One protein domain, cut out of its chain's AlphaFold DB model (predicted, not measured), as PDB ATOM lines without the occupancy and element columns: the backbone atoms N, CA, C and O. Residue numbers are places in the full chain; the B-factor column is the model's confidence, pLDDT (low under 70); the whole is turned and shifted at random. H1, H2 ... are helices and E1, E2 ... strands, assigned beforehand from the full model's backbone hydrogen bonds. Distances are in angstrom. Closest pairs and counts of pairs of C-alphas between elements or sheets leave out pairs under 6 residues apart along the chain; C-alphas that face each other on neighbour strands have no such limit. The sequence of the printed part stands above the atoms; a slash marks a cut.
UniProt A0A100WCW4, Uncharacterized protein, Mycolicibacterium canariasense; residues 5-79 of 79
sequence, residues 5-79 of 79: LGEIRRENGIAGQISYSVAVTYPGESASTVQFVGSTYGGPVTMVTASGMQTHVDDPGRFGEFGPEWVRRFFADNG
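Overview. This is residues 5 to 79 of the 79 residues of an uncharacterized protein of Mycolicibacterium canariasense (UniProt A0A100WCW4). A strongly twisted sheet of five strands forms a wall, with one helix, H2, packed over one face near E1 and E2; the other face is bare of named helices. After the edge strand E5 the chain turns through the short helix H1 and folds back to H2, while the ends of the E1-E2 and E2-E3 hairpins mark the long axis. The printed part has 75 residues, with five named strands followed by two named helices, in the order E1 E2 E3 E4 E5 H1 H2. The sheet's order is E1 - E2 - E3 - E4 - E5, all antiparallel, and the class is mixed, helices and strands. The whole is compact, with a radius of gyration of the C-alphas of 11.9 A, and elongated, spanning 38 by 24 by 21 A.

Along the chain. E1, residues 5 to 12, begins at C-alpha 5 (237.009, 215.050, 164.931) and is 20.7 A long. E2, residues 17 to 25, is the longest strand at 26.1 A, and E3, residues 32 to 39, measures 23.3 A. E4 is residues 45 to 49, 13.2 A, and E5 is residues 54 to 57, 9.6 A. H1, residues 60 to 63, begins at C-alpha 60 (236.754, 203.921, 180.374) and is 6.2 A long. H2, residues 68 to 77, is 14.8 A long and ends at C-alpha 77 (241.703, 214.348, 177.420).

Arrangement. The five strands form a meander, each the antiparallel neighbour of the one before, with four hairpins in a row. N 9 and O 21 of E1 and E2 are 2.8 A apart, within hydrogen-bond range, as are N 20 and O 36 of E2 and E3, 2.8 A, N 37 and O 46 of E3 and E4, 2.8 A, and N 47 and O 55 of E4 and E5, 2.8 A. From edge to edge the strands' lines turn by 95 degrees. H2 is on the sheet at a height of 8.0 A, making two layers, a sheet with a helix on one face; it lies over none of the strands, only just, with 2 of its C-alphas falling on E2 and 2 on E3. Its closest C-alphas to E1 are those of Pro 68 and Ile 8, 6.4 A. H1 is not on the sheet, only just, with 4 pairs of C-alphas within 10 A. H1 and H2 only just touch, with 3 pairs of C-alphas within 8 A, the closest being Phe 63 and Trp 70, 5.3 A. In H2 every O i to N i+4 pair is within hydrogen-bond range; H1 is too short for such a pair. E1 is apart from E4, E5 and H1.

Size, cuts and confidence. The two C-alphas farthest apart are those of Ala 15 and Gly 28, 39.0 A. The printed part has no cut and no long link; E2 to E3 is short and the others are tight. The mean pLDDT of the printed part is 91.9, and residue 79, the chain's last, is the one printed residue under 70.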
ATOM      1  N   LEU A   5     237.859 216.228 165.077       94.31
ATOM      2  CA  LEU A   5     237.009 215.050 164.931       94.31
ATOM      3  C   LEU A   5     236.006 215.269 163.800       94.31
ATOM      4  O   LEU A   5     235.319 216.290 163.755       94.31
ATOM      5  N   GLY A   6     235.917 214.293 162.902       94.25
ATOM      6  CA  GLY A   6     234.864 214.204 161.901       94.25
ATOM      7  C   GLY A   6     233.553 213.661 162.474       94.25
ATOM      8  O   GLY A   6     233.314 213.649 163.682       94.25
ATOM      9  N   GLU A   7     232.690 213.180 161.582       94.62
ATOM     10  CA  GLU A   7     231.445 212.512 161.964       94.62
ATOM     11  C   GLU A   7     231.730 211.246 162.790       94.62
ATOM     12  O   GLU A   7     232.528 210.396 162.389       94.62
ATOM     13  N   ILE A   8     231.052 211.116 163.935       96.94
ATOM     14  CA  ILE A   8     231.097 209.917 164.777       96.94
ATOM     15  C   ILE A   8     229.958 209.000 164.340       96.94
ATOM     16  O   ILE A   8     228.783 209.312 164.541       96.94
ATOM     17  N   ARG A   9     230.305 207.859 163.749       96.62
ATOM     18  CA  ARG A   9     229.351 206.859 163.259       96.62
ATOM     19  C   ARG A   9     229.206 205.732 164.256       96.62
ATOM     20  O   ARG A   9     230.208 205.210 164.727       96.62
ATOM     21  N   ARG A  10     227.968 205.338 164.544       95.69
ATOM     22  CA  ARG A  10     227.663 204.170 165.372       95.69
ATOM     23  C   ARG A  10     227.395 202.956 164.496       95.69
ATOM     24  O   ARG A  10     226.592 203.033 163.569       95.69
ATOM     25  N   GLU A  11     227.965 201.828 164.877       94.62
ATOM     26  CA  GLU A  11     227.687 200.518 164.303       94.62
ATOM     27  C   GLU A  11     227.246 199.570 165.429       94.62
ATOM     28  O   GLU A  11     227.762 199.617 166.550       94.62
ATOM     29  N   ASN A  12     226.237 198.741 165.161       92.81
ATOM     30  CA  ASN A  12     225.763 197.742 166.118       92.81
ATOM     31  C   ASN A  12     226.321 196.376 165.716       92.81
ATOM     32  O   ASN A  12     226.125 195.936 164.584       92.81
ATOM     33  N   GLY A  13     227.009 195.725 166.649       89.31
ATOM     34  CA  GLY A  13     227.498 194.362 166.508       89.31
ATOM     35  C   GLY A  13     226.513 193.331 167.060       89.31
ATOM     36  O   GLY A  13     225.339 193.606 167.320       89.31
ATOM     37  N   ILE A  14     227.010 192.111 167.249       89.00
ATOM     38  CA  ILE A  14     226.243 190.995 167.816       89.00
ATOM     39  C   ILE A  14     226.326 191.058 169.349       89.00
ATOM     40  O   ILE A  14     227.282 191.589 169.910       89.00
ATOM     41  N   ALA A  15     225.320 190.514 170.041       87.56
ATOM     42  CA  ALA A  15     225.328 190.338 171.499       87.56
ATOM     43  C   ALA A  15     225.536 191.638 172.308       87.56
ATOM     44  O   ALA A  15     226.158 191.629 173.367       87.56
ATOM     45  N   GLY A  16     224.995 192.764 171.829       88.44
ATOM     46  CA  GLY A  16     225.096 194.060 172.514       88.44
ATOM     47  C   GLY A  16     226.441 194.768 172.333       88.44
ATOM     48  O   GLY A  16     226.654 195.824 172.926       88.44
ATOM     49  N   GLN A  17     227.335 194.233 171.493       93.25
ATOM     50  CA  GLN A  17     228.517 194.959 171.052       93.25
ATOM     51  C   GLN A  17     228.090 196.211 170.280       93.25
ATOM     52  O   GLN A  17     227.225 196.158 169.405       93.25
ATOM     53  N   ILE A  18     228.721 197.336 170.585       95.38
ATOM     54  CA  ILE A  18     228.570 198.581 169.838       95.38
ATOM     55  C   ILE A  18     229.947 199.125 169.508       95.38
ATOM     56  O   ILE A  18     230.882 199.002 170.303       95.38
ATOM     57  N   SER A  19     230.072 199.737 168.338       96.00
ATOM     58  CA  SER A  19     231.283 200.445 167.963       96.00
ATOM     59  C   SER A  19     230.991 201.852 167.465       96.00
ATOM     60  O   SER A  19     229.919 202.144 166.932       96.00
ATOM     61  N   TYR A  20     231.955 202.737 167.694       96.94
ATOM     62  CA  TYR A  20     231.940 204.111 167.222       96.94
ATOM     63  C   TYR A  20     233.180 204.373 166.380       96.94
ATOM     64  O   TYR A  20     234.297 204.265 166.880       96.94
ATOM     65  N   SER A  21     232.980 204.736 165.121       96.62
ATOM     66  CA  SER A  21     234.037 205.031 164.155       96.62
ATOM     67  C   SER A  21     234.099 206.540 163.917       96.62
ATOM     68  O   SER A  21     233.066 207.171 163.685       96.62
ATOM     69  N   VAL A  22     235.290 207.136 163.977       96.69
ATOM     70  CA  VAL A  22     235.497 208.580 163.804       96.69
ATOM     71  C   VAL A  22     236.771 208.858 163.013       96.69
ATOM     72  O   VAL A  22     237.809 208.239 163.241       96.69
ATOM     73  N   ALA A  23     236.695 209.796 162.068       95.56
ATOM     74  CA  ALA A  23     237.878 210.334 161.403       95.56
ATOM     75  C   ALA A  23     238.548 211.368 162.315       95.56
ATOM     76  O   ALA A  23     237.892 212.311 162.759       95.56
ATOM     77  N   VAL A  24     239.836 211.193 162.591       93.69
ATOM     78  CA  VAL A  24     240.626 212.046 163.483       93.69
ATOM     79  C   VAL A  24     241.754 212.680 162.684       93.69
ATOM     80  O   VAL A  24     242.511 211.972 162.022       93.69
ATOM     81  N   THR A  25     241.885 214.000 162.757       93.75
ATOM     82  CA  THR A  25     242.972 214.746 162.110       93.75
ATOM     83  C   THR A  25     243.827 215.414 163.179       93.75
ATOM     84  O   THR A  25     243.375 216.353 163.841       93.75
ATOM     85  N   TYR A  26     245.063 214.937 163.344       88.38
ATOM     86  CA  TYR A  26     246.058 215.571 164.209       88.38
ATOM     87  C   TYR A  26     246.787 216.706 163.467       88.38
ATOM     88  O   TYR A  26     246.904 216.667 162.239       88.38
ATOM     89  N   PRO A  27     247.278 217.741 164.174       87.69
ATOM     90  CA  PRO A  27     248.020 218.830 163.545       87.69
ATOM     91  C   PRO A  27     249.255 218.325 162.784       87.69
ATOM     92  O   PRO A  27     250.184 217.793 163.382       87.69
ATOM     93  N   GLY A  28     249.282 218.542 161.466       86.00
ATOM     94  CA  GLY A  28     250.393 218.117 160.606       86.00
ATOM     95  C   GLY A  28     250.289 216.681 160.083       86.00
ATOM     96  O   GLY A  28     251.182 216.247 159.361       86.00
ATOM     97  N   GLU A  29     249.200 215.971 160.384       87.06
ATOM     98  CA  GLU A  29     248.952 214.605 159.923       87.06
ATOM     99  C   GLU A  29     247.711 214.515 159.026       87.06
ATOM    100  O   GLU A  29     246.789 215.332 159.095       87.06
ATOM    101  N   SER A  30     247.676 213.489 158.176       88.81
ATOM    102  CA  SER A  30     246.478 213.138 157.409       88.81
ATOM    103  C   SER A  30     245.406 212.547 158.321       88.81
ATOM    104  O   SER A  30     245.708 211.821 159.271       88.81
ATOM    105  N   ALA A  31     244.140 212.799 157.985       91.56
ATOM    106  CA  ALA A  31     243.013 212.210 158.694       91.56
ATOM    107  C   ALA A  31     243.120 210.676 158.731       91.56
ATOM    108  O   ALA A  31     243.346 210.035 157.702       91.56
ATOM    109  N   SER A  32     242.922 210.099 159.912       92.06
ATOM    110  CA  SER A  32     242.958 208.659 160.151       92.06
ATOM    111  C   SER A  32     241.697 208.211 160.877       92.06
ATOM    112  O   SER A  32     241.246 208.858 161.821       92.06
ATOM    113  N   THR A  33     241.112 207.094 160.445       94.75
ATOM    114  CA  THR A  33     239.931 206.530 161.107       94.75
ATOM    115  C   THR A  33     240.345 205.756 162.352       94.75
ATOM    116  O   THR A  33     241.212 204.882 162.293       94.75
ATOM    117  N   VAL A  34     239.691 206.063 163.467       95.50
ATOM    118  CA  VAL A  34     239.794 205.333 164.728       95.50
ATOM    119  C   VAL A  34     238.427 204.755 165.063       95.50
ATOM    120  O   VAL A  34     237.406 205.428 164.914       95.50
ATOM    121  N   GLN A  35     238.407 203.508 165.519       96.88
ATOM    122  CA  GLN A  35     237.206 202.826 165.973       96.88
ATOM    123  C   GLN A  35     237.307 202.521 167.465       96.88
ATOM    124  O   GLN A  35     238.323 202.022 167.932       96.88
ATOM    125  N   PHE A  36     236.244 202.775 168.215       96.88
ATOM    126  CA  PHE A  36     236.087 202.306 169.587       96.88
ATOM    127  C   PHE A  36     235.081 201.176 169.603       96.88
ATOM    128  O   PHE A  36     233.997 201.316 169.048       96.88
ATOM    129  N   VAL A  37     235.424 200.076 170.253       96.44
ATOM    130  CA  VAL A  37     234.578 198.895 170.384       96.44
ATOM    131  C   VAL A  37     234.287 198.681 171.860       96.44
ATOM    132  O   VAL A  37     235.204 198.640 172.676       96.44
ATOM    133  N   GLY A  38     233.011 198.539 172.197       94.75
ATOM    134  CA  GLY A  38     232.547 198.292 173.555       94.75
ATOM    135  C   GLY A  38     231.213 197.555 173.560       94.75
ATOM    136  O   GLY A  38     230.825 196.919 172.577       94.75
ATOM    137  N   SER A  39     230.499 197.637 174.677       90.94
ATOM    138  CA  SER A  39     229.242 196.922 174.907       90.94
ATOM    139  C   SER A  39     228.205 197.844 175.537       90.94
ATOM    140  O   SER A  39     228.534 198.667 176.392       90.94
ATOM    141  N   THR A  40     226.935 197.674 175.166       86.94
ATOM    142  CA  THR A  40     225.802 198.362 175.812       86.94
ATOM    143  C   THR A  40     225.631 197.978 177.279       86.94
ATOM    144  O   THR A  40     224.946 198.676 178.015       86.94
ATOM    145  N   TYR A  41     226.233 196.868 177.709       85.62
ATOM    146  CA  TYR A  41     226.185 196.389 179.090       85.62
ATOM    147  C   TYR A  41     227.343 196.923 179.952       85.62
ATOM    148  O   TYR A  41     227.502 196.498 181.095       85.62
ATOM    149  N   GLY A  42     228.160 197.833 179.411       81.56
ATOM    150  CA  GLY A  42     229.405 198.278 180.032       81.56
ATOM    151  C   GLY A  42     230.549 197.276 179.846       81.56
ATOM    152  O   GLY A  42     230.420 196.279 179.134       81.56
ATOM    153  N   GLY A  43     231.692 197.562 180.473       84.75
ATOM    154  CA  GLY A  43     232.913 196.762 180.354       84.75
ATOM    155  C   GLY A  43     234.051 197.508 179.648       84.75
ATOM    156  O   GLY A  43     234.004 198.736 179.537       84.75
ATOM    157  N   PRO A  44     235.103 196.791 179.216       90.81
ATOM    158  CA  PRO A  44     236.257 197.415 178.587       90.81
ATOM    159  C   PRO A  44     235.879 198.057 177.251       90.81
ATOM    160  O   PRO A  44     235.016 197.563 176.522       90.81
ATOM    161  N   VAL A  45     236.569 199.149 176.928       95.75
ATOM    162  CA  VAL A  45     236.522 199.777 175.609       95.75
ATOM    163  C   VAL A  45     237.878 199.576 174.948       95.75
ATOM    164  O   VAL A  45     238.915 199.860 175.548       95.75
ATOM    165  N   THR A  46     237.872 199.104 173.706       96.25
ATOM    166  CA  THR A  46     239.084 198.917 172.905       96.25
ATOM    167  C   THR A  46     239.091 199.921 171.766       96.25
ATOM    168  O   THR A  46     238.140 199.997 170.990       96.25
ATOM    169  N   MET A  47     240.171 200.683 171.652       96.44
ATOM    170  CA  MET A  47     240.457 201.530 170.504       96.44
ATOM    171  C   MET A  47     241.189 200.713 169.438       96.44
ATOM    172  O   MET A  47     242.153 200.014 169.742       96.44
ATOM    173  N   VAL A  48     240.761 200.826 168.187       96.06
ATOM    174  CA  VAL A  48     241.358 200.187 167.018       96.06
ATOM    175  C   VAL A  48     241.725 201.275 166.019       96.06
ATOM    176  O   VAL A  48     240.873 202.055 165.591       96.06
ATOM    177  N   THR A  49     243.003 201.366 165.669       92.38
ATOM    178  CA  THR A  49     243.483 202.329 164.668       92.38
ATOM    179  C   THR A  49     243.301 201.776 163.252       92.38
ATOM    180  O   THR A  49     243.075 200.581 163.060       92.38
ATOM    181  N   ALA A  50     243.466 202.625 162.233       88.12
ATOM    182  CA  ALA A  50     243.396 202.212 160.828       88.12
ATOM    183  C   ALA A  50     244.386 201.088 160.446       88.12
ATOM    184  O   ALA A  50     244.125 200.344 159.504       88.12
ATOM    185  N   SER A  51     245.501 200.931 161.173       89.62
ATOM    186  CA  SER A  51     246.450 199.825 160.971       89.62
ATOM    187  C   SER A  51     246.013 198.507 161.625       89.62
ATOM    188  O   SER A  51     246.712 197.504 161.507       89.62
ATOM    189  N   GLY A  52     244.877 198.499 162.329       89.94
ATOM    190  CA  GLY A  52     244.379 197.358 163.096       89.94
ATOM    191  C   GLY A  52     245.014 197.214 164.482       89.94
ATOM    192  O   GLY A  52     244.714 196.248 165.184       89.94
ATOM    193  N   MET A  53     245.874 198.151 164.900       93.62
ATOM    194  CA  MET A  53     246.453 198.136 166.243       93.62
ATOM    195  C   MET A  53     245.360 198.369 167.285       93.62
ATOM    196  O   MET A  53     244.617 199.346 167.207       93.62
ATOM    197  N   GLN A  54     245.292 197.471 168.268       95.25
ATOM    198  CA  GLN A  54     244.308 197.517 169.343       95.25
ATOM    199  C   GLN A  54     244.949 198.030 170.630       95.25
ATOM    200  O   GLN A  54     245.953 197.489 171.088       95.25
ATOM    201  N   THR A  55     244.353 199.058 171.220       94.44
ATOM    202  CA  THR A  55     244.752 199.627 172.509       94.44
ATOM    203  C   THR A  55     243.554 199.587 173.443       94.44
ATOM    204  O   THR A  55     242.484 200.087 173.098       94.44
ATOM    205  N   HIS A  56     243.709 198.976 174.615       94.19
ATOM    206  CA  HIS A  56     242.657 198.999 175.627       94.19
ATOM    207  C   HIS A  56     242.627 200.381 176.272       94.19
ATOM    208  O   HIS A  56     243.672 200.942 176.588       94.19
ATOM    209  N   VAL A  57     241.432 200.939 176.431       92.88
ATOM    210  CA  VAL A  57     241.261 202.212 177.121       92.88
ATOM    211  C   VAL A  57     241.232 201.927 178.613       92.88
ATOM    212  O   VAL A  57     240.282 201.320 179.110       92.88
ATOM    213  N   ASP A  58     242.275 202.360 179.313       87.38
ATOM    214  CA  ASP A  58     242.332 202.286 180.767       87.38
ATOM    215  C   ASP A  58     241.280 203.213 181.396       87.38
ATOM    216  O   ASP A  58     241.127 204.377 181.008       87.38
ATOM    217  N   ASP A  59     240.545 202.658 182.362       89.81
ATOM    218  CA  ASP A  59     239.450 203.306 183.091       89.81
ATOM    219  C   ASP A  59     238.426 204.027 182.183       89.81
ATOM    220  O   ASP A  59     238.268 205.249 182.240       89.81
ATOM    221  N   PRO A  60     237.675 203.301 181.328       91.25
ATOM    222  CA  PRO A  60     236.754 203.921 180.374       91.25
ATOM    223  C   PRO A  60     235.613 204.689 181.060       91.25
ATOM    224  O   PRO A  60     235.005 205.564 180.443       91.25
ATOM    225  N   GLY A  61     235.331 204.405 182.337       91.06
ATOM    226  CA  GLY A  61     234.304 205.090 183.118       91.06
ATOM    227  C   GLY A  61     234.572 206.584 183.324       91.06
ATOM    228  O   GLY A  61     233.615 207.349 183.450       91.06
ATOM    229  N   ARG A  62     235.837 207.038 183.275       92.50
ATOM    230  CA  ARG A  62     236.196 208.455 183.487       92.50
ATOM    231  C   ARG A  62     235.609 209.416 182.456       92.50
ATOM    232  O   ARG A  62     235.468 210.605 182.732       92.50
ATOM    233  N   PHE A  63     235.216 208.912 181.287       93.25
ATOM    234  CA  PHE A  63     234.603 209.716 180.227       93.25
ATOM    235  C   PHE A  63     233.062 209.674 180.241       93.25
ATOM    236  O   PHE A  63     232.416 210.393 179.472       93.25
ATOM    237  N   GLY A  64     232.456 208.899 181.149       91.75
ATOM    238  CA  GLY A  64     231.007 208.734 181.294       91.75
ATOM    239  C   GLY A  64     230.458 207.484 180.600       91.75
ATOM    240  O   GLY A  64     231.166 206.497 180.419       91.75
ATOM    241  N   GLU A  65     229.177 207.516 180.220       93.12
ATOM    242  CA  GLU A  65     228.522 206.411 179.504       93.12
ATOM    243  C   GLU A  65     229.069 206.266 178.078       93.12
ATOM    244  O   GLU A  65     229.231 207.263 177.375       93.12
ATOM    245  N   PHE A  66     229.326 205.029 177.638       93.19
ATOM    246  CA  PHE A  66     229.899 204.765 176.321       93.19
ATOM    247  C   PHE A  66     228.952 205.192 175.186       93.19
ATOM    248  O   PHE A  66     227.906 204.589 174.944       93.19
ATOM    249  N   GLY A  67     229.346 206.238 174.460       93.75
ATOM    250  CA  GLY A  67     228.527 206.894 173.445       93.75
ATOM    251  C   GLY A  67     229.291 207.944 172.627       93.75
ATOM    252  O   GLY A  67     230.494 208.126 172.812       93.75
ATOM    253  N   PRO A  68     228.618 208.703 171.746       94.44
ATOM    254  CA  PRO A  68     229.279 209.735 170.943       94.44
ATOM    255  C   PRO A  68     229.966 210.826 171.781       94.44
ATOM    256  O   PRO A  68     231.047 211.291 171.434       94.44
ATOM    257  N   GLU A  69     229.370 211.236 172.905       95.06
ATOM    258  CA  GLU A  69     229.985 212.198 173.837       95.06
ATOM    259  C   GLU A  69     231.219 211.626 174.541       95.06
ATOM    260  O   GLU A  69     232.195 212.342 174.751       95.06
ATOM    261  N   TRP A  70     231.212 210.328 174.847       95.31
ATOM    262  CA  TRP A  70     232.371 209.628 175.400       95.31
ATOM    263  C   TRP A  70     233.566 209.710 174.449       95.31
ATOM    264  O   TRP A  70     234.660 210.066 174.875       95.31
ATOM    265  N   VAL A  71     233.345 209.487 173.144       95.00
ATOM    266  CA  VAL A  71     234.400 209.580 172.116       95.00
ATOM    267  C   VAL A  71     234.981 210.993 172.057       95.00
ATOM    268  O   VAL A  71     236.198 211.162 172.014       95.00
ATOM    269  N   ARG A  72     234.131 212.026 172.117       94.94
ATOM    270  CA  ARG A  72     234.594 213.424 172.146       94.94
ATOM    271  C   ARG A  72     235.457 213.712 173.375       94.94
ATOM    272  O   ARG A  72     236.503 214.343 173.250       94.94
ATOM    273  N   ARG A  73     235.039 213.234 174.551       94.69
ATOM    274  CA  ARG A  73     235.774 213.410 175.814       94.69
ATOM    275  C   ARG A  73     237.105 212.668 175.819       94.69
ATOM    276  O   ARG A  73     238.087 213.233 176.282       94.69
ATOM    277  N   PHE A  74     237.151 211.461 175.256       94.19
ATOM    278  CA  PHE A  74     238.386 210.692 175.109       94.19
ATOM    279  C   PHE A  74     239.467 211.502 174.377       94.19
ATOM    280  O   PHE A  74     240.573 211.663 174.891       94.19
ATOM    281  N   PHE A  75     239.142 212.084 173.217       92.31
ATOM    282  CA  PHE A  75     240.106 212.887 172.452       92.31
ATOM    283  C   PHE A  75     240.393 214.265 173.055       92.31
ATOM    284  O   PHE A  75     241.461 214.813 172.805       92.31
ATOM    285  N   ALA A  76     239.476 214.829 173.843       90.19
ATOM    286  CA  ALA A  76     239.732 216.073 174.568       90.19
ATOM    287  C   ALA A  76     240.742 215.891 175.720       90.19
ATOM    288  O   ALA A  76     241.472 216.825 176.033       90.19
ATOM    289  N   ASP A  77     240.774 214.707 176.337       86.00
ATOM    290  CA  ASP A  77     241.703 214.348 177.420       86.00
ATOM    291  C   ASP A  77     243.074 213.872 176.906       86.00
ATOM    292  O   ASP A  77     244.081 214.068 177.576       86.00
ATOM    293  N   ASN A  78     243.123 213.263 175.714       75.31
ATOM    294  CA  ASN A  78     244.317 212.594 175.172       75.31
ATOM    295  C   ASN A  78     244.948 213.324 173.961       75.31
ATOM    296  O   ASN A  78     245.690 212.702 173.201       75.31
ATOM    297  N   GLY A  79     244.636 214.612 173.749       62.28
ATOM    298  CA  GLY A  79     245.068 215.418 172.588       62.28
ATOM    299  C   GLY A  79     245.799 216.721 172.911       62.28
ATOM    300  O   GLY A  79     245.941 217.069 174.100       62.28
TER     301      GLY A  79